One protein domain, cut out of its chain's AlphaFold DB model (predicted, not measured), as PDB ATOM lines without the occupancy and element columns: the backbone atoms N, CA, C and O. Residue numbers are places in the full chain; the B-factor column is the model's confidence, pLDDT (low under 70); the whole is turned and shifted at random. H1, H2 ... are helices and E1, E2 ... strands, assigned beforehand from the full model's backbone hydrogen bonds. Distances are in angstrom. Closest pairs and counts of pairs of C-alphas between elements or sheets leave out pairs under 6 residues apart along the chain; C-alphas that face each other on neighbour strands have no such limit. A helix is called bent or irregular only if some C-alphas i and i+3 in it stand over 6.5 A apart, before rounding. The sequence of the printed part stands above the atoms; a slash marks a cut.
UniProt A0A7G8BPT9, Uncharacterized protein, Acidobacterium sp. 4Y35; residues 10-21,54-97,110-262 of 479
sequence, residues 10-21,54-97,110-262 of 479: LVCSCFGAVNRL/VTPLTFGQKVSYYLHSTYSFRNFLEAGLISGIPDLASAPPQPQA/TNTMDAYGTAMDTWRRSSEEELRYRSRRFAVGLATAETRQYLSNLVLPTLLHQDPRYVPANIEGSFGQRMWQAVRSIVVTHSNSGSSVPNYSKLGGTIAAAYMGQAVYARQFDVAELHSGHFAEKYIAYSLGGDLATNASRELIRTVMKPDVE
ATOM      1  N   LEU A  10     -34.287 -39.994 -24.272       40.09
ATOM      2  CA  LEU A  10     -33.051 -39.505 -24.901       40.09
ATOM      3  C   LEU A  10     -33.308 -38.617 -26.131       40.09
ATOM      4  O   LEU A  10     -32.532 -37.698 -26.379       40.09
ATOM      5  N   VAL A  11     -34.412 -38.816 -26.860       44.19
ATOM      6  CA  VAL A  11     -34.828 -37.926 -27.965       44.19
ATOM      7  C   VAL A  11     -35.389 -36.590 -27.431       44.19
ATOM      8  O   VAL A  11     -35.132 -35.539 -28.007       44.19
ATOM      9  N   CYS A  12     -36.072 -36.597 -26.279       41.31
ATOM     10  CA  CYS A  12     -36.908 -35.487 -25.781       41.31
ATOM     11  C   CYS A  12     -36.149 -34.250 -25.229       41.31
ATOM     12  O   CYS A  12     -36.220 -33.148 -25.758       41.31
ATOM     13  N   SER A  13     -35.440 -34.407 -24.119       38.94
ATOM     14  CA  SER A  13     -34.022 -34.090 -23.961       38.94
ATOM     15  C   SER A  13     -33.299 -33.062 -24.873       38.94
ATOM     16  O   SER A  13     -32.650 -32.141 -24.360       38.94
ATOM     17  N   CYS A  14     -33.369 -33.208 -26.208       40.00
ATOM     18  CA  CYS A  14     -32.446 -32.521 -27.109       40.00
ATOM     19  C   CYS A  14     -32.676 -31.027 -27.246       40.00
ATOM     20  O   CYS A  14     -31.782 -30.266 -27.609       40.00
ATOM     21  N   PHE A  15     -33.859 -30.588 -26.861       45.41
ATOM     22  CA  PHE A  15     -34.339 -29.241 -27.075       45.41
ATOM     23  C   PHE A  15     -33.616 -28.178 -26.226       45.41
ATOM     24  O   PHE A  15     -33.314 -27.081 -26.694       45.41
ATOM     25  N   GLY A  16     -33.275 -28.502 -24.975       41.91
ATOM     26  CA  GLY A  16     -32.691 -27.533 -24.045       41.91
ATOM     27  C   GLY A  16     -31.177 -27.336 -24.174       41.91
ATOM     28  O   GLY A  16     -30.659 -26.398 -23.566       41.91
ATOM     29  N   ALA A  17     -30.469 -28.233 -24.866       41.75
ATOM     30  CA  ALA A  17     -29.002 -28.260 -24.931       41.75
ATOM     31  C   ALA A  17     -28.448 -27.397 -26.066       41.75
ATOM     32  O   ALA A  17     -27.414 -26.751 -25.927       41.75
ATOM     33  N   VAL A  18     -29.139 -27.392 -27.206       42.66
ATOM     34  CA  VAL A  18     -28.470 -27.091 -28.474       42.66
ATOM     35  C   VAL A  18     -28.579 -25.617 -28.865       42.66
ATOM     36  O   VAL A  18     -27.639 -25.082 -29.442       42.66
ATOM     37  N   ASN A  19     -29.650 -24.899 -28.491       39.75
ATOM     38  CA  ASN A  19     -29.719 -23.434 -28.693       39.75
ATOM     39  C   ASN A  19     -28.735 -22.648 -27.808       39.75
ATOM     40  O   ASN A  19     -28.659 -21.430 -27.908       39.75
ATOM     41  N   ARG A  20     -27.996 -23.332 -26.927       48.34
ATOM     42  CA  ARG A  20     -27.063 -22.720 -25.973       48.34
ATOM     43  C   ARG A  20     -25.629 -23.179 -26.111       48.34
ATOM     44  O   ARG A  20     -24.771 -22.481 -25.611       48.34
ATOM     45  N   LEU A  21     -25.368 -24.299 -26.783       42.47
ATOM     46  CA  LEU A  21     -23.997 -24.707 -27.093       42.47
ATOM     47  C   LEU A  21     -23.258 -23.658 -27.939       42.47
ATOM     48  O   LEU A  21     -22.053 -23.569 -27.813       42.47
ATOM     49  N   VAL A  54     -20.041 -18.398 -13.138       74.69
ATOM     50  CA  VAL A  54     -21.316 -18.191 -13.827       74.69
ATOM     51  C   VAL A  54     -21.693 -16.712 -13.758       74.69
ATOM     52  O   VAL A  54     -22.039 -16.205 -12.690       74.69
ATOM     53  N   THR A  55     -21.652 -16.018 -14.898       83.81
ATOM     54  CA  THR A  55     -22.041 -14.606 -14.959       83.81
ATOM     55  C   THR A  55     -23.507 -14.462 -14.551       83.81
ATOM     56  O   THR A  55     -24.362 -15.087 -15.194       83.81
ATOM     57  N   PRO A  56     -23.835 -13.658 -13.523       84.62
ATOM     58  CA  PRO A  56     -25.213 -13.456 -13.104       84.62
ATOM     59  C   PRO A  56     -26.099 -12.975 -14.249       84.62
ATOM     60  O   PRO A  56     -25.734 -12.077 -15.005       84.62
ATOM     61  N   LEU A  57     -27.303 -13.542 -14.335       86.56
ATOM     62  CA  LEU A  57     -28.311 -13.073 -15.279       86.56
ATOM     63  C   LEU A  57     -29.005 -11.811 -14.766       86.56
ATOM     64  O   LEU A  57     -29.519 -11.781 -13.643       86.56
ATOM     65  N   THR A  58     -29.128 -10.813 -15.637       90.19
ATOM     66  CA  THR A  58     -30.043  -9.684 -15.435       90.19
ATOM     67  C   THR A  58     -31.499 -10.152 -15.505       90.19
ATOM     68  O   THR A  58     -31.810 -11.208 -16.061       90.19
ATOM     69  N   PHE A  59     -32.430  -9.347 -14.985       89.81
ATOM     70  CA  PHE A  59     -33.863  -9.646 -15.089       89.81
ATOM     71  C   PHE A  59     -34.311  -9.859 -16.546       89.81
ATOM     72  O   PHE A  59     -34.975 -10.849 -16.842       89.81
ATOM     73  N   GLY A  60     -33.878  -8.998 -17.476       85.62
ATOM     74  CA  GLY A  60     -34.203  -9.135 -18.901       85.62
ATOM     75  C   GLY A  60     -33.693 -10.447 -19.506       85.62
ATOM     76  O   GLY A  60     -34.407 -11.103 -20.264       85.62
ATOM     77  N   GLN A  61     -32.499 -10.898 -19.108       88.12
ATOM     78  CA  GLN A  61     -31.979 -12.203 -19.525       88.12
ATOM     79  C   GLN A  61     -32.759 -13.369 -18.904       88.12
ATOM     80  O   GLN A  61     -32.946 -14.381 -19.575       88.12
ATOM     81  N   LYS A  62     -33.261 -13.243 -17.666       88.25
ATOM     82  CA  LYS A  62     -34.156 -14.247 -17.056       88.25
ATOM     83  C   LYS A  62     -35.513 -14.304 -17.764       88.25
ATOM     84  O   LYS A  62     -36.011 -15.397 -18.013       88.25
ATOM     85  N   VAL A  63     -36.077 -13.163 -18.167       85.12
ATOM     86  CA  VAL A  63     -37.299 -13.111 -18.995       85.12
ATOM     87  C   VAL A  63     -37.061 -13.794 -20.337       85.12
ATOM     88  O   VAL A  63     -37.831 -14.671 -20.717       85.12
ATOM     89  N   SER A  64     -35.964 -13.468 -21.025       82.25
ATOM     90  CA  SER A  64     -35.590 -14.137 -22.275       82.25
ATOM     91  C   SER A  64     -35.400 -15.644 -22.066       82.25
ATOM     92  O   SER A  64     -35.963 -16.447 -22.808       82.25
ATOM     93  N   TYR A  65     -34.688 -16.050 -21.010       84.38
ATOM     94  CA  TYR A  65     -34.518 -17.456 -20.634       84.38
ATOM     95  C   TYR A  65     -35.867 -18.160 -20.456       84.38
ATOM     96  O   TYR A  65     -36.055 -19.254 -20.989       84.38
ATOM     97  N   TYR A  66     -36.792 -17.530 -19.728       83.44
ATOM     98  CA  TYR A  66     -38.137 -18.041 -19.512       83.44
ATOM     99  C   TYR A  66     -38.887 -18.197 -20.832       83.44
ATOM    100  O   TYR A  66     -39.300 -19.316 -21.123       83.44
ATOM    101  N   LEU A  67     -38.960 -17.149 -21.659       77.69
ATOM    102  CA  LEU A  67     -39.676 -17.165 -22.937       77.69
ATOM    103  C   LEU A  67     -39.186 -18.291 -23.860       77.69
ATOM    104  O   LEU A  67     -39.999 -19.018 -24.430       77.69
ATOM    105  N   HIS A  68     -37.871 -18.519 -23.917       74.56
ATOM    106  CA  HIS A  68     -37.279 -19.634 -24.663       74.56
ATOM    107  C   HIS A  68     -37.560 -21.015 -24.042       74.56
ATOM    108  O   HIS A  68     -37.455 -22.030 -24.730       74.56
ATOM    109  N   SER A  69     -37.884 -21.084 -22.747       72.19
ATOM    110  CA  SER A  69     -38.212 -22.327 -22.033       72.19
ATOM    111  C   SER A  69     -39.703 -22.697 -22.065       72.19
ATOM    112  O   SER A  69     -40.020 -23.879 -21.934       72.19
ATOM    113  N   THR A  70     -40.592 -21.716 -22.264       63.34
ATOM    114  CA  THR A  70     -42.064 -21.863 -22.348       63.34
ATOM    115  C   THR A  70     -42.469 -22.802 -23.486       63.34
ATOM    116  O   THR A  70     -43.262 -23.709 -23.303       63.34
ATOM    117  N   TYR A  71     -41.822 -22.709 -24.651       58.00
ATOM    118  CA  TYR A  71     -42.136 -23.560 -25.811       58.00
ATOM    119  C   TYR A  71     -41.407 -24.909 -25.803       58.00
ATOM    120  O   TYR A  71     -41.009 -25.419 -26.850       58.00
ATOM    121  N   SER A  72     -41.165 -25.487 -24.624       68.88
ATOM    122  CA  SER A  72     -40.433 -26.749 -24.553       68.88
ATOM    123  C   SER A  72     -41.348 -27.947 -24.789       68.88
ATOM    124  O   SER A  72     -42.363 -28.115 -24.118       68.88
ATOM    125  N   PHE A  73     -40.932 -28.852 -25.679       67.19
ATOM    126  CA  PHE A  73     -41.563 -30.167 -25.859       67.19
ATOM    127  C   PHE A  73     -41.719 -30.935 -24.537       67.19
ATOM    128  O   PHE A  73     -42.635 -31.731 -24.366       67.19
ATOM    129  N   ARG A  74     -40.860 -30.650 -23.556       79.44
ATOM    130  CA  ARG A  74     -41.019 -31.163 -22.199       79.44
ATOM    131  C   ARG A  74     -42.377 -30.803 -21.589       79.44
ATOM    132  O   ARG A  74     -42.976 -31.683 -20.987       79.44
ATOM    133  N   ASN A  75     -42.858 -29.567 -21.721       82.69
ATOM    134  CA  ASN A  75     -44.160 -29.176 -21.172       82.69
ATOM    135  C   ASN A  75     -45.285 -29.995 -21.828       82.69
ATOM    136  O   ASN A  75     -46.169 -30.493 -21.137       82.69
ATOM    137  N   PHE A  76     -45.184 -30.231 -23.141       79.06
ATOM    138  CA  PHE A  76     -46.094 -31.108 -23.884       79.06
ATOM    139  C   PHE A  76     -46.036 -32.567 -23.394       79.06
ATOM    140  O   PHE A  76     -47.069 -33.210 -23.239       79.06
ATOM    141  N   LEU A  77     -44.847 -33.102 -23.099       77.56
ATOM    142  CA  LEU A  77     -44.694 -34.451 -22.541       77.56
ATOM    143  C   LEU A  77     -45.211 -34.565 -21.109       77.56
ATOM    144  O   LEU A  77     -45.851 -35.560 -20.785       77.56
ATOM    145  N   GLU A  78     -44.934 -33.579 -20.252       83.31
ATOM    146  CA  GLU A  78     -45.494 -33.521 -18.898       83.31
ATOM    147  C   GLU A  78     -47.028 -33.536 -18.986       83.31
ATOM    148  O   GLU A  78     -47.667 -34.352 -18.324       83.31
ATOM    149  N   ALA A  79     -47.606 -32.736 -19.888       85.31
ATOM    150  CA  ALA A  79     -49.036 -32.732 -20.177       85.31
ATOM    151  C   ALA A  79     -49.551 -34.091 -20.685       85.31
ATOM    152  O   ALA A  79     -50.557 -34.587 -20.180       85.31
ATOM    153  N   GLY A  80     -48.840 -34.733 -21.617       79.06
ATOM    154  CA  GLY A  80     -49.181 -36.056 -22.149       79.06
ATOM    155  C   GLY A  80     -49.091 -37.185 -21.114       79.06
ATOM    156  O   GLY A  80     -49.906 -38.105 -21.104       79.06
ATOM    157  N   LEU A  81     -48.130 -37.121 -20.189       83.25
ATOM    158  CA  LEU A  81     -48.029 -38.072 -19.077       83.25
ATOM    159  C   LEU A  81     -49.185 -37.900 -18.083       83.25
ATOM    160  O   LEU A  81     -49.681 -38.888 -17.545       83.25
ATOM    161  N   ILE A  82     -49.631 -36.662 -17.859       84.56
ATOM    162  CA  ILE A  82     -50.778 -36.350 -16.995       84.56
ATOM    163  C   ILE A  82     -52.095 -36.766 -17.652       84.56
ATOM    164  O   ILE A  82     -52.976 -37.302 -16.965       84.56
ATOM    165  N   SER A  83     -52.233 -36.549 -18.965       85.94
ATOM    166  CA  SER A  83     -53.393 -37.017 -19.723       85.94
ATOM    167  C   SER A  83     -53.465 -38.535 -19.721       85.94
ATOM    168  O   SER A  83     -54.543 -39.084 -19.517       85.94
ATOM    169  N   GLY A  84     -52.323 -39.213 -19.851       83.94
ATOM    170  CA  GLY A  84     -52.265 -40.652 -20.065       83.94
ATOM    171  C   GLY A  84     -52.670 -41.025 -21.491       83.94
ATOM    172  O   GLY A  84     -53.033 -40.168 -22.299       83.94
ATOM    173  N   ILE A  85     -52.583 -42.318 -21.798       74.50
ATOM    174  CA  ILE A  85     -53.078 -42.871 -23.061       74.50
ATOM    175  C   ILE A  85     -54.591 -43.093 -22.897       74.50
ATOM    176  O   ILE A  85     -54.968 -43.701 -21.893       74.50
ATOM    177  N   PRO A  86     -55.437 -42.603 -23.822       75.88
ATOM    178  CA  PRO A  86     -56.868 -42.895 -23.808       75.88
ATOM    179  C   PRO A  86     -57.116 -44.406 -23.831       75.88
ATOM    180  O   PRO A  86     -56.525 -45.108 -24.657       75.88
ATOM    181  N   ASP A  87     -57.976 -44.899 -22.943       83.19
ATOM    182  CA  ASP A  87     -58.395 -46.305 -22.948       83.19
ATOM    183  C   ASP A  87     -59.652 -46.446 -23.808       83.19
ATOM    184  O   ASP A  87     -60.783 -46.387 -23.328       83.19
ATOM    185  N   LEU A  88     -59.447 -46.521 -25.123       76.38
ATOM    186  CA  LEU A  88     -60.547 -46.654 -26.069       76.38
ATOM    187  C   LEU A  88     -60.957 -48.123 -26.158       76.38
ATOM    188  O   LEU A  88     -60.158 -48.978 -26.551       76.38
ATOM    189  N   ALA A  89     -62.223 -48.403 -25.844       81.62
ATOM    190  CA  ALA A  89     -62.808 -49.711 -26.097       81.62
ATOM    191  C   ALA A  89     -62.645 -50.084 -27.582       81.62
ATOM    192  O   ALA A  89     -62.620 -49.223 -28.463       81.62
ATOM    193  N   SER A  90     -62.541 -51.378 -27.881       80.62
ATOM    194  CA  SER A  90     -62.562 -51.824 -29.278       80.62
ATOM    195  C   SER A  90     -63.945 -51.582 -29.878       80.62
ATOM    196  O   SER A  90     -64.952 -51.783 -29.196       80.62
ATOM    197  N   ALA A  91     -63.987 -51.163 -31.143       76.50
ATOM    198  CA  ALA A  91     -65.249 -51.010 -31.854       76.50
ATOM    199  C   ALA A  91     -66.008 -52.354 -31.877       76.50
ATOM    200  O   ALA A  91     -65.370 -53.403 -32.049       76.50
ATOM    201  N   PRO A  92     -67.344 -52.346 -31.707       85.69
ATOM    202  CA  PRO A  92     -68.169 -53.529 -31.902       85.69
ATOM    203  C   PRO A  92     -67.865 -54.200 -33.253       85.69
ATOM    204  O   PRO A  92     -67.708 -53.504 -34.257       85.69
ATOM    205  N   PRO A  93     -67.763 -55.538 -33.317       86.62
ATOM    206  CA  PRO A  93     -67.563 -56.224 -34.584       86.62
ATOM    207  C   PRO A  93     -68.828 -56.114 -35.439       86.62
ATOM    208  O   PRO A  93     -69.934 -56.362 -34.959       86.62
ATOM    209  N   GLN A  94     -68.659 -55.777 -36.717       87.94
ATOM    210  CA  GLN A  94     -69.778 -55.703 -37.648       87.94
ATOM    211  C   GLN A  94     -70.393 -57.100 -37.873       87.94
ATOM    212  O   GLN A  94     -69.654 -58.042 -38.199       87.94
ATOM    213  N   PRO A  95     -71.727 -57.249 -37.745       89.00
ATOM    214  CA  PRO A  95     -72.421 -58.487 -38.076       89.00
ATOM    215  C   PRO A  95     -72.146 -58.901 -39.522       89.00
ATOM    216  O   PRO A  95     -72.162 -58.074 -40.432       89.00
ATOM    217  N   GLN A  96     -71.893 -60.188 -39.743       92.06
ATOM    218  CA  GLN A  96     -71.745 -60.729 -41.093       92.06
ATOM    219  C   GLN A  96     -73.123 -61.056 -41.670       92.06
ATOM    220  O   GLN A  96     -73.999 -61.538 -40.949       92.06
ATOM    221  N   ALA A  97     -73.307 -60.810 -42.967       85.56
ATOM    222  CA  ALA A  97     -74.532 -61.190 -43.662       85.56
ATOM    223  C   ALA A  97     -74.753 -62.717 -43.581       85.56
ATOM    224  O   ALA A  97     -73.779 -63.479 -43.619       85.56
ATOM    225  N   THR A 110     -81.385 -58.014 -39.703       88.62
ATOM    226  CA  THR A 110     -81.874 -56.651 -39.427       88.62
ATOM    227  C   THR A 110     -81.843 -56.342 -37.931       88.62
ATOM    228  O   THR A 110     -81.211 -55.372 -37.529       88.62
ATOM    229  N   ASN A 111     -82.391 -57.223 -37.086       93.06
ATOM    230  CA  ASN A 111     -82.345 -57.045 -35.629       93.06
ATOM    231  C   ASN A 111     -80.901 -56.978 -35.095       93.06
ATOM    232  O   ASN A 111     -80.600 -56.222 -34.172       93.06
ATOM    233  N   THR A 112     -79.992 -57.770 -35.674       92.69
ATOM    234  CA  THR A 112     -78.570 -57.755 -35.298       92.69
ATOM    235  C   THR A 112     -77.887 -56.462 -35.754       92.69
ATOM    236  O   THR A 112     -77.040 -55.934 -35.037       92.69
ATOM    237  N   MET A 113     -78.265 -55.927 -36.915       89.12
ATOM    238  CA  MET A 113     -77.788 -54.642 -37.423       89.12
ATOM    239  C   MET A 113     -78.291 -53.467 -36.577       89.12
ATOM    240  O   MET A 113     -77.502 -52.574 -36.277       89.12
ATOM    241  N   ASP A 114     -79.541 -53.497 -36.114       88.38
ATOM    242  CA  ASP A 114     -80.090 -52.481 -35.205       88.38
ATOM    243  C   ASP A 114     -79.370 -52.496 -33.845       88.38
ATOM    244  O   ASP A 114     -78.965 -51.454 -33.312       88.38
ATOM    245  N   ALA A 115     -79.128 -53.695 -33.302       91.12
ATOM    246  CA  ALA A 115     -78.332 -53.872 -32.090       91.12
ATOM    247  C   ALA A 115     -76.884 -53.386 -32.281       91.12
ATOM    248  O   ALA A 115     -76.324 -52.738 -31.395       91.12
ATOM    249  N   TYR A 116     -76.288 -53.655 -33.447       87.06
ATOM    250  CA  TYR A 116     -74.967 -53.148 -33.814       87.06
ATOM    251  C   TYR A 116     -74.943 -51.618 -33.902       87.06
ATOM    252  O   TYR A 116     -74.021 -51.016 -33.359       87.06
ATOM    253  N   GLY A 117     -75.955 -50.982 -34.500       81.75
ATOM    254  CA  GLY A 117     -76.077 -49.520 -34.544       81.75
ATOM    255  C   GLY A 117     -76.088 -48.908 -33.142       81.75
ATOM    256  O   GLY A 117     -75.268 -48.049 -32.824       81.75
ATOM    257  N   THR A 118     -76.911 -49.457 -32.246       90.56
ATOM    258  CA  THR A 118     -76.967 -49.022 -30.838       90.56
ATOM    259  C   THR A 118     -75.625 -49.209 -30.116       90.56
ATOM    260  O   THR A 118     -75.188 -48.346 -29.341       90.56
ATOM    261  N   ALA A 119     -74.946 -50.335 -30.362       84.56
ATOM    262  CA  ALA A 119     -73.631 -50.614 -29.794       84.56
ATOM    263  C   ALA A 119     -72.561 -49.651 -30.331       84.56
ATOM    264  O   ALA A 119     -71.731 -49.172 -29.556       84.56
ATOM    265  N   MET A 120     -72.597 -49.334 -31.627       84.81
ATOM    266  CA  MET A 120     -71.699 -48.375 -32.272       84.81
ATOM    267  C   MET A 120     -71.883 -46.964 -31.725       84.81
ATOM    268  O   MET A 120     -70.890 -46.313 -31.404       84.81
ATOM    269  N   ASP A 121     -73.121 -46.509 -31.543       82.38
ATOM    270  CA  ASP A 121     -73.394 -45.189 -30.969       82.38
ATOM    271  C   ASP A 121     -72.907 -45.091 -29.524       82.38
ATOM    272  O   ASP A 121     -72.301 -44.097 -29.120       82.38
ATOM    273  N   THR A 122     -73.131 -46.149 -28.743       89.31
ATOM    274  CA  THR A 122     -72.648 -46.232 -27.360       89.31
ATOM    275  C   THR A 122     -71.124 -46.207 -27.311       89.31
ATOM    276  O   THR A 122     -70.547 -45.464 -26.518       89.31
ATOM    277  N   TRP A 123     -70.465 -46.976 -28.182       88.31
ATOM    278  CA  TRP A 123     -69.012 -46.979 -28.323       88.31
ATOM    279  C   TRP A 123     -68.465 -45.610 -28.756       88.31
ATOM    280  O   TRP A 123     -67.457 -45.152 -28.215       88.31
ATOM    281  N   ARG A 124     -69.129 -44.928 -29.700       79.25
ATOM    282  CA  ARG A 124     -68.736 -43.593 -30.173       79.25
ATOM    283  C   ARG A 124     -68.825 -42.569 -29.044       79.25
ATOM    284  O   ARG A 124     -67.859 -41.833 -28.844       79.25
ATOM    285  N   ARG A 125     -69.943 -42.545 -28.309       85.38
ATOM    286  CA  ARG A 125     -70.163 -41.630 -27.178       85.38
ATOM    287  C   ARG A 125     -69.151 -41.860 -26.059       85.38
ATOM    288  O   ARG A 125     -68.510 -40.911 -25.625       85.38
ATOM    289  N   SER A 126     -68.929 -43.110 -25.652       84.69
ATOM    290  CA  SER A 126     -67.963 -43.411 -24.587       84.69
ATOM    291  C   SER A 126     -66.520 -43.093 -24.992       84.69
ATOM    292  O   SER A 126     -65.768 -42.523 -24.205       84.69
ATOM    293  N   SER A 127     -66.141 -43.387 -26.239       78.38
ATOM    294  CA  SER A 127     -64.821 -43.032 -26.776       78.38
ATOM    295  C   SER A 127     -64.617 -41.519 -26.817       78.38
ATOM    296  O   SER A 127     -63.536 -41.023 -26.508       78.38
ATOM    297  N   GLU A 128     -65.650 -40.766 -27.188       82.19
ATOM    298  CA  GLU A 128     -65.605 -39.308 -27.197       82.19
ATOM    299  C   GLU A 128     -65.482 -38.717 -25.796       82.19
ATOM    300  O   GLU A 128     -64.659 -37.828 -25.581       82.19
ATOM    301  N   GLU A 129     -66.284 -39.195 -24.848       87.00
ATOM    302  CA  GLU A 129     -66.219 -38.761 -23.456       87.00
ATOM    303  C   GLU A 129     -64.818 -38.988 -22.881       87.00
ATOM    304  O   GLU A 129     -64.251 -38.071 -22.279       87.00
ATOM    305  N   GLU A 130     -64.220 -40.152 -23.153       86.06
ATOM    306  CA  GLU A 130     -62.843 -40.467 -22.773       86.06
ATOM    307  C   GLU A 130     -61.842 -39.509 -23.439       86.06
ATOM    308  O   GLU A 130     -60.990 -38.934 -22.761       86.06
ATOM    309  N   LEU A 131     -61.948 -39.247 -24.745       81.25
ATOM    310  CA  LEU A 131     -61.060 -38.298 -25.430       81.25
ATOM    311  C   LEU A 131     -61.206 -36.872 -24.889       81.25
ATOM    312  O   LEU A 131     -60.202 -36.219 -24.597       81.25
ATOM    313  N   ARG A 132     -62.435 -36.383 -24.686       85.44
ATOM    314  CA  ARG A 132     -62.701 -35.068 -24.077       85.44
ATOM    315  C   ARG A 132     -62.124 -34.999 -22.669       85.44
ATOM    316  O   ARG A 132     -61.543 -33.985 -22.282       85.44
ATOM    317  N   TYR A 133     -62.275 -36.062 -21.889       86.81
ATOM    318  CA  TYR A 133     -61.705 -36.168 -20.554       86.81
ATOM    319  C   TYR A 133     -60.164 -36.109 -20.580       86.81
ATOM    320  O   TYR A 133     -59.555 -35.306 -19.863       86.81
ATOM    321  N   ARG A 134     -59.517 -36.868 -21.470       85.81
ATOM    322  CA  ARG A 134     -58.054 -36.868 -21.662       85.81
ATOM    323  C   ARG A 134     -57.528 -35.521 -22.144       85.81
ATOM    324  O   ARG A 134     -56.517 -35.053 -21.620       85.81
ATOM    325  N   SER A 135     -58.229 -34.859 -23.058       81.12
ATOM    326  CA  SER A 135     -57.891 -33.513 -23.532       81.12
ATOM    327  C   SER A 135     -57.966 -32.472 -22.415       81.12
ATOM    328  O   SER A 135     -57.074 -31.633 -22.294       81.12
ATOM    329  N   ARG A 136     -58.963 -32.559 -21.521       88.12
ATOM    330  CA  ARG A 136     -59.036 -31.700 -20.327       88.12
ATOM    331  C   ARG A 136     -57.858 -31.937 -19.381       88.12
ATOM    332  O   ARG A 136     -57.221 -30.978 -18.946       88.12
ATOM    333  N   ARG A 137     -57.489 -33.197 -19.119       88.44
ATOM    334  CA  ARG A 137     -56.280 -33.529 -18.336       88.44
ATOM    335  C   ARG A 137     -55.004 -33.013 -18.987       88.44
ATOM    336  O   ARG A 137     -54.124 -32.519 -18.287       88.44
ATOM    337  N   PHE A 138     -54.904 -33.131 -20.308       87.06
ATOM    338  CA  PHE A 138     -53.785 -32.607 -21.078       87.06
ATOM    339  C   PHE A 138     -53.674 -31.090 -20.900       87.06
ATOM    340  O   PHE A 138     -52.605 -30.595 -20.549       87.06
ATOM    341  N   ALA A 139     -54.782 -30.356 -21.037       84.75
ATOM    342  CA  ALA A 139     -54.825 -28.911 -20.825       84.75
ATOM    343  C   ALA A 139     -54.405 -28.517 -19.397       84.75
ATOM    344  O   ALA A 139     -53.567 -27.630 -19.230       84.75
ATOM    345  N   VAL A 140     -54.909 -29.216 -18.370       90.06
ATOM    346  CA  VAL A 140     -54.482 -29.023 -16.971       90.06
ATOM    347  C   VAL A 140     -52.983 -29.272 -16.821       90.06
ATOM    348  O   VAL A 140     -52.278 -28.469 -16.208       90.06
ATOM    349  N   GLY A 141     -52.476 -30.363 -17.393       90.50
ATOM    350  CA  GLY A 141     -51.064 -30.710 -17.341       90.50
ATOM    351  C   GLY A 141     -50.166 -29.677 -18.017       90.50
ATOM    352  O   GLY A 141     -49.138 -29.302 -17.452       90.50
ATOM    353  N   LEU A 142     -50.587 -29.157 -19.171       89.88
ATOM    354  CA  LEU A 142     -49.875 -28.116 -19.906       89.88
ATOM    355  C   LEU A 142     -49.863 -26.801 -19.122       89.88
ATOM    356  O   LEU A 142     -48.795 -26.237 -18.901       89.88
ATOM    357  N   ALA A 143     -51.018 -26.355 -18.621       90.81
ATOM    358  CA  ALA A 143     -51.115 -25.152 -17.796       90.81
ATOM    359  C   ALA A 143     -50.255 -25.257 -16.522       90.81
ATOM    360  O   ALA A 143     -49.577 -24.303 -16.134       90.81
ATOM    361  N   THR A 144     -50.218 -26.441 -15.901       94.00
ATOM    362  CA  THR A 144     -49.364 -26.729 -14.739       94.00
ATOM    363  C   THR A 144     -47.878 -26.658 -15.114       94.00
ATOM    364  O   THR A 144     -47.095 -26.032 -14.399       94.00
ATOM    365  N   ALA A 145     -47.483 -27.230 -16.257       91.62
ATOM    366  CA  ALA A 145     -46.114 -27.165 -16.765       91.62
ATOM    367  C   ALA A 145     -45.663 -25.738 -17.088       91.62
ATOM    368  O   ALA A 145     -44.560 -25.351 -16.695       91.62
ATOM    369  N   GLU A 146     -46.515 -24.926 -17.714       91.19
ATOM    370  CA  GLU A 146     -46.201 -23.517 -17.968       91.19
ATOM    371  C   GLU A 146     -46.084 -22.712 -16.676       91.19
ATOM    372  O   GLU A 146     -45.117 -21.970 -16.488       91.19
ATOM    373  N   THR A 147     -47.002 -22.930 -15.733       94.56
ATOM    374  CA  THR A 147     -46.940 -22.311 -14.402       94.56
ATOM    375  C   THR A 147     -45.635 -22.658 -13.702       94.56
ATOM    376  O   THR A 147     -44.977 -21.784 -13.138       94.56
ATOM    377  N   ARG A 148     -45.194 -23.915 -13.795       95.62
ATOM    378  CA  ARG A 148     -43.894 -24.330 -13.276       95.62
ATOM    379  C   ARG A 148     -42.754 -23.591 -13.961       95.62
ATOM    380  O   ARG A 148     -41.863 -23.129 -13.259       95.62
ATOM    381  N   GLN A 149     -42.722 -23.480 -15.290       92.44
ATOM    382  CA  GLN A 149     -41.644 -22.737 -15.957       92.44
ATOM    383  C   GLN A 149     -41.634 -21.274 -15.511       92.44
ATOM    384  O   GLN A 149     -40.574 -20.739 -15.198       92.44
ATOM    385  N   TYR A 150     -42.802 -20.647 -15.413       93.94
ATOM    386  CA  TYR A 150     -42.929 -19.270 -14.953       93.94
ATOM    387  C   TYR A 150     -42.391 -19.097 -13.525       93.94
ATOM    388  O   TYR A 150     -41.534 -18.246 -13.272       93.94
ATOM    389  N   LEU A 151     -42.808 -19.958 -12.595       97.00
ATOM    390  CA  LEU A 151     -42.368 -19.890 -11.204       97.00
ATOM    391  C   LEU A 151     -40.892 -20.273 -11.039       97.00
ATOM    392  O   LEU A 151     -40.136 -19.529 -10.416       97.00
ATOM    393  N   SER A 152     -40.468 -21.400 -11.610       95.81
ATOM    394  CA  SER A 152     -39.127 -21.964 -11.428       95.81
ATOM    395  C   SER A 152     -38.034 -21.291 -12.245       95.81
ATOM    396  O   SER A 152     -36.876 -21.399 -11.847       95.81
ATOM    397  N   ASN A 153     -38.358 -20.638 -13.366       93.94
ATOM    398  CA  ASN A 153     -37.354 -20.042 -14.255       93.94
ATOM    399  C   ASN A 153     -37.367 -18.511 -14.263       93.94
ATOM    400  O   ASN A 153     -36.365 -17.917 -14.660       93.94
ATOM    401  N   LEU A 154     -38.459 -17.872 -13.825       94.94
ATOM    402  CA  LEU A 154     -38.574 -16.415 -13.818       94.94
ATOM    403  C   LEU A 154     -38.825 -15.854 -12.422       94.94
ATOM    404  O   LEU A 154     -37.963 -15.153 -11.894       94.94
ATOM    405  N   VAL A 155     -39.975 -16.160 -11.815       97.56
ATOM    406  CA  VAL A 155     -40.416 -15.490 -10.581       97.56
ATOM    407  C   VAL A 155     -39.492 -15.812  -9.411       97.56
ATOM    408  O   VAL A 155     -38.834 -14.919  -8.878       97.56
ATOM    409  N   LEU A 156     -39.386 -17.086  -9.027       97.81
ATOM    410  CA  LEU A 156     -38.596 -17.479  -7.860       97.81
ATOM    411  C   LEU A 156     -37.091 -17.257  -8.049       97.81
ATOM    412  O   LEU A 156     -36.475 -16.748  -7.118       97.81
ATOM    413  N   PRO A 157     -36.466 -17.538  -9.210       96.62
ATOM    414  CA  PRO A 157     -35.053 -17.216  -9.413       96.62
ATOM    415  C   PRO A 157     -34.758 -15.718  -9.325       96.62
ATOM    416  O   PRO A 157     -33.657 -15.327  -8.941       96.62
ATOM    417  N   THR A 158     -35.716 -14.862  -9.692       96.25
ATOM    418  CA  THR A 158     -35.574 -13.409  -9.533       96.25
ATOM    419  C   THR A 158     -35.646 -13.023  -8.060       96.25
ATOM    420  O   THR A 158     -34.728 -12.372  -7.572       96.25
ATOM    421  N   LEU A 159     -36.670 -13.486  -7.335       97.50
ATOM    422  CA  LEU A 159     -36.866 -13.167  -5.916       97.50
ATOM    423  C   LEU A 159     -35.752 -13.726  -5.016       97.50
ATOM    424  O   LEU A 159     -35.267 -13.046  -4.116       97.50
ATOM    425  N   LEU A 160     -35.321 -14.960  -5.276       97.56
ATOM    426  CA  LEU A 160     -34.319 -15.675  -4.483       97.56
ATOM    427  C   LEU A 160     -32.884 -15.424  -4.963       97.56
ATOM    428  O   LEU A 160     -31.952 -15.999  -4.406       97.56
ATOM    429  N   HIS A 161     -32.694 -14.589  -5.991       96.56
ATOM    430  CA  HIS A 161     -31.386 -14.300  -6.586       96.56
ATOM    431  C   HIS A 161     -30.629 -15.570  -7.021       96.56
ATOM    432  O   HIS A 161     -29.425 -15.701  -6.793       96.56
ATOM    433  N   GLN A 162     -31.346 -16.505  -7.649       96.75
ATOM    434  CA  GLN A 162     -30.812 -17.768  -8.160       96.75
ATOM    435  C   GLN A 162     -30.708 -17.746  -9.685       96.75
ATOM    436  O   GLN A 162     -31.462 -17.043 -10.370       96.75
ATOM    437  N   ASP A 163     -29.779 -18.527 -10.221       94.81
ATOM    438  CA  ASP A 163     -29.674 -18.789 -11.646       94.81
ATOM    439  C   ASP A 163     -30.648 -19.917 -12.039       94.81
ATOM    440  O   ASP A 163     -30.571 -21.022 -11.496       94.81
ATOM    441  N   PRO A 164     -31.600 -19.677 -12.957       93.25
ATOM    442  CA  PRO A 164     -32.496 -20.723 -13.443       93.25
ATOM    443  C   PRO A 164     -31.845 -21.680 -14.455       93.25
ATOM    444  O   PRO A 164     -32.486 -22.648 -14.880       93.25
ATOM    445  N   ARG A 165     -30.624 -21.392 -14.922       92.44
ATOM    446  CA  ARG A 165     -29.948 -22.160 -15.969       92.44
ATOM    447  C   ARG A 165     -29.405 -23.479 -15.439       92.44
ATOM    448  O   ARG A 165     -28.889 -23.581 -14.335       92.44
ATOM    449  N   TYR A 166     -29.442 -24.484 -16.308       91.75
ATOM    450  CA  TYR A 166     -28.614 -25.670 -16.137       91.75
ATOM    451  C   TYR A 166     -27.167 -25.331 -16.504       91.75
ATOM    452  O   TYR A 166     -26.903 -25.000 -17.662       91.75
ATOM    453  N   VAL A 167     -26.260 -25.427 -15.532       91.44
ATOM    454  CA  VAL A 167     -24.812 -25.303 -15.741       91.44
ATOM    455  C   VAL A 167     -24.250 -26.700 -15.995       91.44
ATOM    456  O   VAL A 167     -24.299 -27.553 -15.097       91.44
ATOM    457  N   PRO A 168     -23.787 -26.978 -17.221       90.38
ATOM    458  CA  PRO A 168     -23.433 -28.324 -17.602       90.38
ATOM    459  C   PRO A 168     -22.027 -28.684 -17.093       90.38
ATOM    460  O   PRO A 168     -21.224 -27.813 -16.770       90.38
ATOM    461  N   ALA A 169     -21.719 -29.974 -16.994       91.31
ATOM    462  CA  ALA A 169     -20.416 -30.433 -16.506       91.31
ATOM    463  C   ALA A 169     -19.280 -30.111 -17.493       91.31
ATOM    464  O   ALA A 169     -19.519 -29.791 -18.660       91.31
ATOM    465  N   ASN A 170     -18.023 -30.267 -17.071       89.31
ATOM    466  CA  ASN A 170     -16.909 -30.250 -18.017       89.31
ATOM    467  C   ASN A 170     -17.110 -31.352 -19.078       89.31
ATOM    468  O   ASN A 170     -17.394 -32.507 -18.739       89.31
ATOM    469  N   ILE A 171     -16.980 -30.988 -20.357       87.69
ATOM    470  CA  ILE A 171     -17.176 -31.912 -21.477       87.69
ATOM    471  C   ILE A 171     -16.164 -33.067 -21.453       87.69
ATOM    472  O   ILE A 171     -16.536 -34.199 -21.762       87.69
ATOM    473  N   GLU A 172     -14.942 -32.802 -20.979       90.50
ATOM    474  CA  GLU A 172     -13.861 -33.781 -20.798       90.50
ATOM    475  C   GLU A 172     -14.023 -34.643 -19.541       90.50
ATOM    476  O   GLU A 172     -13.260 -35.584 -19.320       90.50
ATOM    477  N   GLY A 173     -15.018 -34.345 -18.700       88.38
ATOM    478  CA  GLY A 173     -15.334 -35.160 -17.534       88.38
ATOM    479  C   GLY A 173     -15.725 -36.590 -17.915       88.38
ATOM    480  O   GLY A 173     -16.106 -36.889 -19.048       88.38
ATOM    481  N   SER A 174     -15.683 -37.515 -16.958       93.06
ATOM    482  CA  SER A 174     -16.197 -38.866 -17.200       93.06
ATOM    483  C   SER A 174     -17.724 -38.851 -17.360       93.06
ATOM    484  O   SER A 174     -18.420 -37.957 -16.874       93.06
ATOM    485  N   PHE A 175     -18.284 -39.876 -18.011       90.69
ATOM    486  CA  PHE A 175     -19.738 -40.013 -18.157       90.69
ATOM    487  C   PHE A 175     -20.476 -39.922 -16.809       90.69
ATOM    488  O   PHE A 175     -21.486 -39.229 -16.699       90.69
ATOM    489  N   GLY A 176     -19.942 -40.582 -15.773       92.06
ATOM    490  CA  GLY A 176     -20.525 -40.573 -14.432       92.06
ATOM    491  C   GLY A 176     -20.541 -39.181 -13.803       92.06
ATOM    492  O   GLY A 176     -21.539 -38.803 -13.200       92.06
ATOM    493  N   GLN A 177     -19.484 -38.389 -14.010       92.94
ATOM    494  CA  GLN A 177     -19.421 -36.998 -13.555       92.94
ATOM    495  C   GLN A 177     -20.504 -36.150 -14.238       92.94
ATOM    496  O   GLN A 177     -21.288 -35.467 -13.579       92.94
ATOM    497  N   ARG A 178     -20.644 -36.266 -15.561       93.31
ATOM    498  CA  ARG A 178     -21.693 -35.541 -16.292       93.31
ATOM    499  C   ARG A 178     -23.105 -35.927 -15.835       93.31
ATOM    500  O   ARG A 178     -23.930 -35.051 -15.584       93.31
ATOM    501  N   MET A 179     -23.382 -37.220 -15.648       94.44
ATOM    502  CA  MET A 179     -24.682 -37.674 -15.127       94.44
ATOM    503  C   MET A 179     -24.926 -37.216 -13.687       94.44
ATOM    504  O   MET A 179     -26.042 -36.830 -13.344       94.44
ATOM    505  N   TRP A 180     -23.888 -37.208 -12.851       95.69
ATOM    506  CA  TRP A 180     -23.989 -36.683 -11.496       95.69
ATOM    507  C   TRP A 180     -24.321 -35.191 -11.490       95.69
ATOM    508  O   TRP A 180     -25.188 -34.769 -10.729       95.69
ATOM    509  N   GLN A 181     -23.716 -34.397 -12.377       94.69
ATOM    510  CA  GLN A 181     -24.054 -32.981 -12.524       94.69
ATOM    511  C   GLN A 181     -25.514 -32.784 -12.962       94.69
ATOM    512  O   GLN A 181     -26.215 -31.933 -12.407       94.69
ATOM    513  N   ALA A 182     -26.005 -33.610 -13.890       93.88
ATOM    514  CA  ALA A 182     -27.403 -33.580 -14.308       93.88
ATOM    515  C   ALA A 182     -28.373 -33.804 -13.137       93.88
ATOM    516  O   ALA A 182     -29.349 -33.063 -13.009       93.88
ATOM    517  N   VAL A 183     -28.072 -34.758 -12.247       95.25
ATOM    518  CA  VAL A 183     -28.837 -35.004 -11.011       95.25
ATOM    519  C   VAL A 183     -28.681 -33.844 -10.021       95.25
ATOM    520  O   VAL A 183     -29.677 -33.295  -9.548       95.25
ATOM    521  N   ARG A 184     -27.440 -33.435  -9.729       96.50
ATOM    522  CA  ARG A 184     -27.105 -32.388  -8.751       96.50
ATOM    523  C   ARG A 184     -27.811 -31.070  -9.057       96.50
ATOM    524  O   ARG A 184     -28.326 -30.442  -8.140       96.50
ATOM    525  N   SER A 185     -27.880 -30.679 -10.327       95.00
ATOM    526  CA  SER A 185     -28.487 -29.411 -10.764       95.00
ATOM    527  C   SER A 185     -29.980 -29.250 -10.428       95.00
ATOM    528  O   SER A 185     -30.513 -28.139 -10.426       95.00
ATOM    529  N   ILE A 186     -30.682 -30.348 -10.126       96.06
ATOM    530  CA  ILE A 186     -32.089 -30.312  -9.701       96.06
ATOM    531  C   ILE A 186     -32.207 -29.737  -8.287       96.06
ATOM    532  O   ILE A 186     -33.157 -29.020  -7.986       96.06
ATOM    533  N   VAL A 187     -31.234 -30.049  -7.429       97.12
ATOM    534  CA  VAL A 187     -31.244 -29.712  -5.997       97.12
ATOM    535  C   VAL A 187     -30.246 -28.617  -5.630       97.12
ATOM    536  O   VAL A 187     -30.401 -27.988  -4.589       97.12
ATOM    537  N   VAL A 188     -29.257 -28.346  -6.481       96.69
ATOM    538  CA  VAL A 188     -28.261 -27.281  -6.317       96.69
ATOM    539  C   VAL A 188     -28.259 -26.399  -7.559       96.69
ATOM    540  O   VAL A 188     -28.291 -26.903  -8.677       96.69
ATOM    541  N   THR A 189     -28.206 -25.088  -7.360       95.56
ATOM    542  CA  THR A 189     -28.001 -24.091  -8.416       95.56
ATOM    543  C   THR A 189     -26.960 -23.066  -7.967       95.56
ATOM    544  O   THR A 189     -26.437 -23.157  -6.856       95.56
ATOM    545  N   HIS A 190     -26.659 -22.087  -8.806       94.69
ATOM    546  CA  HIS A 190     -25.794 -20.965  -8.475       94.69
ATOM    547  C   HIS A 190     -26.637 -19.749  -8.078       94.69
ATOM    548  O   HIS A 190     -27.717 -19.510  -8.619       94.69
ATOM    549  N   SER A 191     -26.170 -18.976  -7.105       94.06
ATOM    550  CA  SER A 191     -26.710 -17.644  -6.823       94.06
ATOM    551  C   SER A 191     -26.245 -16.646  -7.888       94.06
ATOM    552  O   SER A 191     -25.308 -16.904  -8.641       94.06
ATOM    553  N   ASN A 192     -26.815 -15.440  -7.891       90.25
ATOM    554  CA  ASN A 192     -26.285 -14.331  -8.688       90.25
ATOM    555  C   ASN A 192     -24.826 -13.961  -8.308       90.25
ATOM    556  O   ASN A 192     -24.141 -13.310  -9.085       90.25
ATOM    557  N   SER A 193     -24.329 -14.354  -7.130       88.81
ATOM    558  CA  SER A 193     -22.913 -14.198  -6.753       88.81
ATOM    559  C   SER A 193     -22.021 -15.355  -7.224       88.81
ATOM    560  O   SER A 193     -20.839 -15.379  -6.894       88.81
ATOM    561  N   GLY A 194     -22.572 -16.334  -7.949       88.12
ATOM    562  CA  GLY A 194     -21.849 -17.512  -8.430       88.12
ATOM    563  C   GLY A 194     -21.635 -18.602  -7.375       88.12
ATOM    564  O   GLY A 194     -21.019 -19.619  -7.672       88.12
ATOM    565  N   SER A 195     -22.137 -18.445  -6.145       91.88
ATOM    566  CA  SER A 195     -22.009 -19.479  -5.106       91.88
ATOM    567  C   SER A 195     -23.036 -20.598  -5.288       91.88
ATOM    568  O   SER A 195     -24.191 -20.325  -5.608       91.88
ATOM    569  N   SER A 196     -22.646 -21.852  -5.044       94.94
ATOM    570  CA  SER A 196     -23.582 -22.984  -5.025       94.94
ATOM    571  C   SER A 196     -24.559 -22.865  -3.848       94.94
ATOM    572  O   SER A 196     -24.141 -22.809  -2.694       94.94
ATOM    573  N   VAL A 197     -25.858 -22.876  -4.132       96.62
ATOM    574  CA  VAL A 197     -26.959 -22.780  -3.161       96.62
ATOM    575  C   VAL A 197     -28.017 -23.854  -3.441       96.62
ATOM    576  O   VAL A 197     -28.124 -24.324  -4.577       96.62
ATOM    577  N   PRO A 198     -28.834 -24.266  -2.453       98.00
ATOM    578  CA  PRO A 198     -29.958 -25.161  -2.717       98.00
ATOM    579  C   PRO A 198     -30.916 -24.555  -3.751       98.00
ATOM    580  O   PRO A 198     -31.228 -23.368  -3.691       98.00
ATOM    581  N   ASN A 199     -31.406 -25.358  -4.694       97.56
ATOM    582  CA  ASN A 199     -32.248 -24.906  -5.804       97.56
ATOM    583  C   ASN A 199     -33.718 -24.713  -5.383       97.56
ATOM    584  O   ASN A 199     -34.634 -25.400  -5.846       97.56
ATOM    585  N   TYR A 200     -33.939 -23.779  -4.457       98.00
ATOM    586  CA  TYR A 200     -35.256 -23.436  -3.927       98.00
ATOM    587  C   TYR A 200     -36.216 -22.945  -5.009       98.00
ATOM    588  O   TYR A 200     -37.398 -23.275  -4.951       98.00
ATOM    589  N   SER A 201     -35.739 -22.212  -6.016       97.00
ATOM    590  CA  SER A 201     -36.587 -21.754  -7.113       97.00
ATOM    591  C   SER A 201     -37.140 -22.916  -7.926       97.00
ATOM    592  O   SER A 201     -38.323 -22.931  -8.270       97.00
ATOM    593  N   LYS A 202     -36.311 -23.927  -8.203       96.25
ATOM    594  CA  LYS A 202     -36.754 -25.101  -8.945       96.25
ATOM    595  C   LYS A 202     -37.728 -25.942  -8.136       96.25
ATOM    596  O   LYS A 202     -38.845 -26.163  -8.592       96.25
ATOM    597  N   LEU A 203     -37.327 -26.360  -6.937       97.62
ATOM    598  CA  LEU A 203     -38.145 -27.218  -6.080       97.62
ATOM    599  C   LEU A 203     -39.440 -26.515  -5.663       97.62
ATOM    600  O   LEU A 203     -40.526 -27.061  -5.843       97.62
ATOM    601  N   GLY A 204     -39.332 -25.277  -5.179       97.56
ATOM    602  CA  GLY A 204     -40.470 -24.467  -4.759       97.56
ATOM    603  C   GLY A 204     -41.423 -24.156  -5.909       97.56
ATOM    604  O   GLY A 204     -42.630 -24.273  -5.735       97.56
ATOM    605  N   GLY A 205     -40.905 -23.836  -7.100       97.19
ATOM    606  CA  GLY A 205     -41.743 -23.555  -8.268       97.19
ATOM    607  C   GLY A 205     -42.473 -24.792  -8.791       97.19
ATOM    608  O   GLY A 205     -43.652 -24.698  -9.119       97.19
ATOM    609  N   THR A 206     -41.825 -25.963  -8.791       96.50
ATOM    610  CA  THR A 206     -42.470 -27.243  -9.128       96.50
ATOM    611  C   THR A 206     -43.571 -27.599  -8.139       96.50
ATOM    612  O   THR A 206     -44.668 -27.955  -8.562       96.50
ATOM    613  N   ILE A 207     -43.312 -27.466  -6.836       97.06
ATOM    614  CA  ILE A 207     -44.306 -27.739  -5.792       97.06
ATOM    615  C   ILE A 207     -45.482 -26.763  -5.905       97.06
ATOM    616  O   ILE A 207     -46.632 -27.191  -5.956       97.06
ATOM    617  N   ALA A 208     -45.206 -25.460  -5.994       97.31
ATOM    618  CA  ALA A 208     -46.236 -24.433  -6.108       97.31
ATOM    619  C   ALA A 208     -47.104 -24.636  -7.358       97.31
ATOM    620  O   ALA A 208     -48.329 -24.608  -7.257       97.31
ATOM    621  N   ALA A 209     -46.492 -24.919  -8.512       96.25
ATOM    622  CA  ALA A 209     -47.227 -25.205  -9.738       96.25
ATOM    623  C   ALA A 209     -48.119 -26.443  -9.604       96.25
ATOM    624  O   ALA A 209     -49.270 -26.387 -10.017       96.25
ATOM    625  N   ALA A 210     -47.635 -27.524  -8.979       94.81
ATOM    626  CA  ALA A 210     -48.419 -28.739  -8.756       94.81
ATOM    627  C   ALA A 210     -49.710 -28.452  -7.966       94.81
ATOM    628  O   ALA A 210     -50.802 -28.843  -8.382       94.81
ATOM    629  N   TYR A 211     -49.590 -27.708  -6.863       94.94
ATOM    630  CA  TYR A 211     -50.735 -27.330  -6.034       94.94
ATOM    631  C   TYR A 211     -51.649 -26.307  -6.717       94.94
ATOM    632  O   TYR A 211     -52.866 -26.400  -6.581       94.94
ATOM    633  N   MET A 212     -51.107 -25.367  -7.499       93.25
ATOM    634  CA  MET A 212     -51.922 -24.467  -8.323       93.25
ATOM    635  C   MET A 212     -52.688 -25.231  -9.407       93.25
ATOM    636  O   MET A 212     -53.871 -24.974  -9.615       93.25
ATOM    637  N   GLY A 213     -52.049 -26.204 -10.055       90.75
ATOM    638  CA  GLY A 213     -52.691 -27.071 -11.037       90.75
ATOM    639  C   GLY A 213     -53.846 -27.862 -10.439       90.75
ATOM    640  O   GLY A 213     -54.921 -27.927 -11.036       90.75
ATOM    641  N   GLN A 214     -53.662 -28.369  -9.220       90.38
ATOM    642  CA  GLN A 214     -54.715 -29.040  -8.461       90.38
ATOM    643  C   GLN A 214     -55.855 -28.089  -8.067       90.38
ATOM    644  O   GLN A 214     -57.028 -28.416  -8.231       90.38
ATOM    645  N   ALA A 215     -55.532 -26.920  -7.512       89.81
ATOM    646  CA  ALA A 215     -56.522 -26.031  -6.906       89.81
ATOM    647  C   ALA A 215     -57.293 -25.188  -7.933       89.81
ATOM    648  O   ALA A 215     -58.476 -24.906  -7.735       89.81
ATOM    649  N   VAL A 216     -56.626 -24.778  -9.015       89.38
ATOM    650  CA  VAL A 216     -57.159 -23.843 -10.013       89.38
ATOM    651  C   VAL A 216     -57.548 -24.584 -11.286       89.38
ATOM    652  O   VAL A 216     -58.713 -24.558 -11.677       89.38
ATOM    653  N   TYR A 217     -56.603 -25.272 -11.932       86.81
ATOM    654  CA  TYR A 217     -56.836 -25.827 -13.269       86.81
ATOM    655  C   TYR A 217     -57.737 -27.060 -13.241       86.81
ATOM    656  O   TYR A 217     -58.702 -27.104 -13.996       86.81
ATOM    657  N   ALA A 218     -57.498 -28.025 -12.347       84.81
ATOM    658  CA  ALA A 218     -58.358 -29.206 -12.242       84.81
ATOM    659  C   ALA A 218     -59.822 -28.831 -11.958       84.81
ATOM    660  O   ALA A 218     -60.725 -29.417 -12.546       84.81
ATOM    661  N   ARG A 219     -60.041 -27.792 -11.137       84.00
ATOM    662  CA  ARG A 219     -61.373 -27.249 -10.848       84.00
ATOM    663  C   ARG A 219     -61.999 -26.568 -12.059       84.00
ATOM    664  O   ARG A 219     -63.164 -26.806 -12.345       84.00
ATOM    665  N   GLN A 220     -61.240 -25.729 -12.761       86.31
ATOM    666  CA  GLN A 220     -61.748 -24.986 -13.915       86.31
ATOM    667  C   GLN A 220     -62.098 -25.903 -15.094       86.31
ATOM    668  O   GLN A 220     -63.043 -25.627 -15.826       86.31
ATOM    669  N   PHE A 221     -61.337 -26.981 -15.278       82.69
ATOM    670  CA  PHE A 221     -61.559 -27.961 -16.340       82.69
ATOM    671  C   PHE A 221     -62.429 -29.149 -15.897       82.69
ATOM    672  O   PHE A 221     -62.610 -30.070 -16.686       82.69
ATOM    673  N   ASP A 222     -62.970 -29.135 -14.674       86.31
ATOM    674  CA  ASP A 222     -63.836 -30.188 -14.129       86.31
ATOM    675  C   ASP A 222     -63.243 -31.602 -14.284       86.31
ATOM    676  O   ASP A 222     -63.794 -32.495 -14.931       86.31
ATOM    677  N   VAL A 223     -62.035 -31.793 -13.744       84.88
ATOM    678  CA  VAL A 223     -61.296 -33.059 -13.839       84.88
ATOM    679  C   VAL A 223     -61.216 -33.723 -12.466       84.88
ATOM    680  O   VAL A 223     -60.183 -33.668 -11.795       84.88
ATOM    681  N   ALA A 224     -62.309 -34.387 -12.073       79.19
ATOM    682  CA  ALA A 224     -62.528 -35.010 -10.758       79.19
ATOM    683  C   ALA A 224     -61.295 -35.746 -10.179       79.19
ATOM    684  O   ALA A 224     -60.893 -35.521  -9.038       79.19
ATOM    685  N   GLU A 225     -60.637 -36.588 -10.975       74.25
ATOM    686  CA  GLU A 225     -59.506 -37.418 -10.528       74.25
ATOM    687  C   GLU A 225     -58.247 -36.616 -10.163       74.25
ATOM    688  O   GLU A 225     -57.442 -37.054  -9.333       74.25
ATOM    689  N   LEU A 226     -58.075 -35.426 -10.752       77.56
ATOM    690  CA  LEU A 226     -56.942 -34.544 -10.464       77.56
ATOM    691  C   LEU A 226     -57.142 -33.734  -9.178       77.56
ATOM    692  O   LEU A 226     -56.188 -33.129  -8.703       77.56
ATOM    693  N   HIS A 227     -58.334 -33.763  -8.572       74.00
ATOM    694  CA  HIS A 227     -58.551 -33.186  -7.244       74.00
ATOM    695  C   HIS A 227     -57.941 -34.030  -6.121       74.00
ATOM    696  O   HIS A 227     -57.740 -33.520  -5.017       74.00
ATOM    697  N   SER A 228     -57.621 -35.302  -6.390       73.94
ATOM    698  CA  SER A 228     -56.943 -36.163  -5.422       73.94
ATOM    699  C   SER A 228     -55.564 -35.596  -5.053       73.94
ATOM    700  O   SER A 228     -54.834 -35.102  -5.914       73.94
ATOM    701  N   GLY A 229     -55.167 -35.704  -3.778       67.94
ATOM    702  CA  GLY A 229     -53.830 -35.283  -3.318       67.94
ATOM    703  C   GLY A 229     -52.679 -35.946  -4.091       67.94
ATOM    704  O   GLY A 229     -51.593 -35.384  -4.212       67.94
ATOM    705  N   HIS A 230     -52.948 -37.092  -4.721       83.81
ATOM    706  CA  HIS A 230     -52.001 -37.809  -5.565       83.81
ATOM    707  C   HIS A 230     -51.631 -37.087  -6.863       83.81
ATOM    708  O   HIS A 230     -50.602 -37.424  -7.451       83.81
ATOM    709  N   PHE A 231     -52.430 -36.127  -7.350       86.62
ATOM    710  CA  PHE A 231     -52.050 -35.365  -8.542       86.62
ATOM    711  C   PHE A 231     -50.773 -34.564  -8.300       86.62
ATOM    712  O   PHE A 231     -49.828 -34.698  -9.077       86.62
ATOM    713  N   ALA A 232     -50.719 -33.782  -7.216       90.56
ATOM    714  CA  ALA A 232     -49.565 -32.942  -6.919       90.56
ATOM    715  C   ALA A 232     -48.296 -33.788  -6.727       90.56
ATOM    716  O   ALA A 232     -47.261 -33.491  -7.321       90.56
ATOM    717  N   GLU A 233     -48.394 -34.894  -5.984       90.44
ATOM    718  CA  GLU A 233     -47.293 -35.846  -5.777       90.44
ATOM    719  C   GLU A 233     -46.771 -36.426  -7.099       90.44
ATOM    720  O   GLU A 233     -45.568 -36.375  -7.377       90.44
ATOM    721  N   LYS A 234     -47.675 -36.941  -7.947       88.38
ATOM    722  CA  LYS A 234     -47.323 -37.494  -9.262       88.38
ATOM    723  C   LYS A 234     -46.711 -36.428 -10.160       88.38
ATOM    724  O   LYS A 234     -45.698 -36.692 -10.801       88.38
ATOM    725  N   TYR A 235     -47.293 -35.231 -10.186       91.06
ATOM    726  CA  TYR A 235     -46.789 -34.121 -10.982       91.06
ATOM    727  C   TYR A 235     -45.371 -33.729 -10.560       91.06
ATOM    728  O   TYR A 235     -44.492 -33.630 -11.414       91.06
ATOM    729  N   ILE A 236     -45.118 -33.571  -9.256       94.31
ATOM    730  CA  ILE A 236     -43.781 -33.267  -8.726       94.31
ATOM    731  C   ILE A 236     -42.789 -34.351  -9.158       94.31
ATOM    732  O   ILE A 236     -41.736 -34.031  -9.712       94.31
ATOM    733  N   ALA A 237     -43.132 -35.629  -8.970       91.00
ATOM    734  CA  ALA A 237     -42.264 -36.743  -9.347       91.00
ATOM    735  C   ALA A 237     -41.963 -36.766 -10.857       91.00
ATOM    736  O   ALA A 237     -40.798 -36.866 -11.253       91.00
ATOM    737  N   TYR A 238     -42.986 -36.629 -11.706       87.44
ATOM    738  CA  TYR A 238     -42.813 -36.582 -13.160       87.44
ATOM    739  C   TYR A 238     -42.005 -35.376 -13.601       87.44
ATOM    740  O   TYR A 238     -41.148 -35.508 -14.472       87.44
ATOM    741  N   SER A 239     -42.233 -34.218 -12.989       91.12
ATOM    742  CA  SER A 239     -41.542 -33.004 -13.378       91.12
ATOM    743  C   SER A 239     -40.059 -33.055 -13.019       91.12
ATOM    744  O   SER A 239     -39.218 -32.793 -13.877       91.12
ATOM    745  N   LEU A 240     -39.709 -33.500 -11.808       93.31
ATOM    746  CA  LEU A 240     -38.309 -33.681 -11.411       93.31
ATOM    747  C   LEU A 240     -37.622 -34.789 -12.227       93.31
ATOM    748  O   LEU A 240     -36.467 -34.644 -12.627       93.31
ATOM    749  N   GLY A 241     -38.339 -35.872 -12.542       89.31
ATOM    750  CA  GLY A 241     -37.860 -36.895 -13.474       89.31
ATOM    751  C   GLY A 241     -37.620 -36.338 -14.885       89.31
ATOM    752  O   GLY A 241     -36.615 -36.660 -15.519       89.31
ATOM    753  N   GLY A 242     -38.501 -35.454 -15.359       86.25
ATOM    754  CA  GLY A 242     -38.363 -34.730 -16.621       86.25
ATOM    755  C   GLY A 242     -37.175 -33.764 -16.631       86.25
ATOM    756  O   GLY A 242     -36.472 -33.669 -17.640       86.25
ATOM    757  N   ASP A 243     -36.898 -33.088 -15.513       90.94
ATOM    758  CA  ASP A 243     -35.686 -32.281 -15.324       90.94
ATOM    759  C   ASP A 243     -34.421 -33.122 -15.427       90.94
ATOM    760  O   ASP A 243     -33.523 -32.773 -16.193       90.94
ATOM    761  N   LEU A 244     -34.375 -34.250 -14.714       91.81
ATOM    762  CA  LEU A 244     -33.255 -35.180 -14.788       91.81
ATOM    763  C   LEU A 244     -33.028 -35.648 -16.223       91.81
ATOM    764  O   LEU A 244     -31.909 -35.567 -16.721       91.81
ATOM    765  N   ALA A 245     -34.084 -36.097 -16.902       83.00
ATOM    766  CA  ALA A 245     -33.991 -36.548 -18.284       83.00
ATOM    767  C   ALA A 245     -33.502 -35.436 -19.222       83.00
ATOM    768  O   ALA A 245     -32.653 -35.679 -20.080       83.00
ATOM    769  N   THR A 246     -33.992 -34.208 -19.030       86.12
ATOM    770  CA  THR A 246     -33.558 -33.041 -19.806       86.12
ATOM    771  C   THR A 246     -32.075 -32.766 -19.573       86.12
ATOM    772  O   THR A 246     -31.313 -32.678 -20.529       86.12
ATOM    773  N   ASN A 247     -31.639 -32.678 -18.317       91.75
ATOM    774  CA  ASN A 247     -30.259 -32.353 -17.964       91.75
ATOM    775  C   ASN A 247     -29.280 -33.455 -18.377       91.75
ATOM    776  O   ASN A 247     -28.265 -33.166 -19.005       91.75
ATOM    777  N   ALA A 248     -29.614 -34.719 -18.104       89.75
ATOM    778  CA  ALA A 248     -28.795 -35.863 -18.493       89.75
ATOM    779  C   ALA A 248     -28.563 -35.847 -19.996       89.75
ATOM    780  O   ALA A 248     -27.453 -36.038 -20.482       89.75
ATOM    781  N   SER A 249     -29.603 -35.536 -20.748       84.06
ATOM    782  CA  SER A 249     -29.470 -35.599 -22.180       84.06
ATOM    783  C   SER A 249     -28.853 -34.361 -22.800       84.06
ATOM    784  O   SER A 249     -28.191 -34.495 -23.823       84.06
ATOM    785  N   ARG A 250     -28.932 -33.194 -22.143       86.62
ATOM    786  CA  ARG A 250     -28.035 -32.078 -22.466       86.62
ATOM    787  C   ARG A 250     -26.581 -32.542 -22.447       86.62
ATOM    788  O   ARG A 250     -25.864 -32.277 -23.402       86.62
ATOM    789  N   GLU A 251     -26.161 -33.294 -21.433       90.94
ATOM    790  CA  GLU A 251     -24.790 -33.820 -21.371       90.94
ATOM    791  C   GLU A 251     -24.476 -34.844 -22.464       90.94
ATOM    792  O   GLU A 251     -23.395 -34.811 -23.058       90.94
ATOM    793  N   LEU A 252     -25.415 -35.746 -22.756       88.25
ATOM    794  CA  LEU A 252     -25.252 -36.727 -23.833       88.25
ATOM    795  C   LEU A 252     -25.076 -36.032 -25.180       88.25
ATOM    796  O   LEU A 252     -24.176 -36.369 -25.940       88.25
ATOM    797  N   ILE A 253     -25.898 -35.028 -25.452       87.31
ATOM    798  CA  ILE A 253     -25.878 -34.299 -26.715       87.31
ATOM    799  C   ILE A 253     -24.626 -33.474 -26.850       87.31
ATOM    800  O   ILE A 253     -24.009 -33.522 -27.903       87.31
ATOM    801  N   ARG A 254     -24.211 -32.774 -25.790       88.56
ATOM    802  CA  ARG A 254     -22.926 -32.073 -25.791       88.56
ATOM    803  C   ARG A 254     -21.794 -33.034 -26.146       88.56
ATOM    804  O   ARG A 254     -20.974 -32.710 -26.991       88.56
ATOM    805  N   THR A 255     -21.792 -34.236 -25.565       89.50
ATOM    806  CA  THR A 255     -20.779 -35.266 -25.862       89.50
ATOM    807  C   THR A 255     -20.814 -35.676 -27.334       89.50
ATOM    808  O   THR A 255     -19.785 -35.755 -27.995       89.50
ATOM    809  N   VAL A 256     -22.014 -35.929 -27.846       88.69
ATOM    810  CA  VAL A 256     -22.252 -36.419 -29.206       88.69
ATOM    811  C   VAL A 256     -22.004 -35.333 -30.266       88.69
ATOM    812  O   VAL A 256     -21.627 -35.661 -31.385       88.69
ATOM    813  N   MET A 257     -22.174 -34.059 -29.911       91.19
ATOM    814  CA  MET A 257     -21.933 -32.897 -30.772       91.19
ATOM    815  C   MET A 257     -20.534 -32.306 -30.644       91.19
ATOM    816  O   MET A 257     -20.211 -31.415 -31.422       91.19
ATOM    817  N   LYS A 258     -19.720 -32.754 -29.683       91.31
ATOM    818  CA  LYS A 258     -18.391 -32.187 -29.429       91.31
ATOM    819  C   LYS A 258     -17.566 -32.005 -30.720       91.31
ATOM    820  O   LYS A 258     -17.136 -30.880 -30.945       91.31
ATOM    821  N   PRO A 259     -17.454 -33.005 -31.622       93.56
ATOM    822  CA  PRO A 259     -16.700 -32.826 -32.864       93.56
ATOM    823  C   PRO A 259     -17.288 -31.743 -33.779       93.56
ATOM    824  O   PRO A 259     -16.559 -31.039 -34.462       93.56
ATOM    825  N   ASP A 260     -18.617 -31.608 -33.814       92.62
ATOM    826  CA  ASP A 260     -19.295 -30.623 -34.663       92.62
ATOM    827  C   ASP A 260     -19.134 -29.195 -34.132       92.62
ATOM    828  O   ASP A 260     -19.053 -28.259 -34.925       92.62
ATOM    829  N   VAL A 261     -19.103 -29.040 -32.803       88.19
ATOM    830  CA  VAL A 261     -18.833 -27.765 -32.124       88.19
ATOM    831  C   VAL A 261     -17.386 -27.354 -32.368       88.19
ATOM    832  O   VAL A 261     -17.166 -26.286 -32.916       88.19
ATOM    833  N   GLU A 262     -16.419 -28.245 -32.133       90.88
ATOM    834  CA  GLU A 262     -14.996 -27.972 -32.395       90.88
ATOM    835  C   GLU A 262     -14.738 -27.565 -33.855       90.88
ATOM    836  O   GLU A 262     -13.959 -26.653 -34.131       90.88
TER     837      GLU A 262
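AT A GLANCE: This is residues 10 to 21, 54 to 97 and 110 to 262 of the 479 residues of an uncharacterized protein of Acidobacterium sp. 4Y35 (UniProt A0A7G8BPT9). One very long helix, H4, makes the longest axis; it touches other helices with residues from 134 on, and its earlier part reaches away as an arm from a body of crossed helices. In that body H6 packs on H4, H8 starts on H6 and runs off steeply, H5 closes a rough triangle with the two, and H2 and H3 also pack on H4. The 209 printed residues hold eight named helices and two strands, in the order H1 H2 H3 H4 H5 E1 E2 H6 H7 H8; the class is mostly helix, and E1 - E2 is an antiparallel sheet. The whole is loose, with a radius of gyration of the C-alphas of 22.0 A, and spans 78 by 41 by 27 A.

HOW THE PARTS SIT: Start at the hairpin of E1, residues 188 to 190, and E2, residues 196 to 198, where N 189 and O 197 are within hydrogen-bond range at 2.9 A. Just after it, H6, residues 200 to 220, touches H4, residues 110 to 159, through H4's residues 137 to 157 alone, opposite ways at a tilt of 36 degrees, only just steep; the closest C-alphas are Ser 152 and Gly 205, 4.4 A. Residues 231 to 240 of H8, residues 230 to 262, touch residues 206 to 214 of H6, closest at the C-alphas of Ala 210 and Ala 232, 4.7 A, at a steep tilt of 51 degrees. H5, residues 175 to 187, touches H8's residues 240 to 251, closest at the C-alphas of Ala 182 and Asn 247, 4.8 A; it touches H6 only at their ends. H3, residues 73 to 83, touches H4's residues 134 to 146, closest at the C-alphas of Ala 79 and Gly 141, 4.0 A. H2, residues 59 to 70, touches H4's residues 146 to 158, closest at the C-alphas of Tyr 66 and Asn 153, 5.7 A. H1, residues 15 to 21, touches H8's residues 246 to 261, and H7, residues 224 to 227, touches H6's residues 214 to 219. Every O i to N i+4 pair is within hydrogen-bond range in H2 and H3, against 1 of 3 in H1, with 0 of 4 O i to N i+3 pairs, 43 of 46 in H4, 7 of 9 in H5, 15 of 17 in H6 and 27 of 29 in H8; H7 is too short for one.

IN THESE COORDINATES: Find C-alpha 110 at (-81.874, -56.651, -39.427); H4 runs 71.0 A to C-alpha 159. H8 runs 46.8 A to C-alpha 262 at (-14.996, -27.972, -32.395), and H6 28.4 A. Irregular are H4, with C-alphas 153 and 156 7.0 A apart, H8, with 256 and 259 7.6 A, and, only just, H1, with 16 and 19 6.9 A.

THE WHOLE: The C-alphas of Thr 110 and Ser 193 are the two farthest apart, 79.7 A. Residues 22 to 53 and 98 to 109 are not printed, with C-alpha gaps of 15.0 A and 9.6 A. The link H4 to H5 is long. Confidence is under 70 at residues 10 to 21, 70 to 73 and 229.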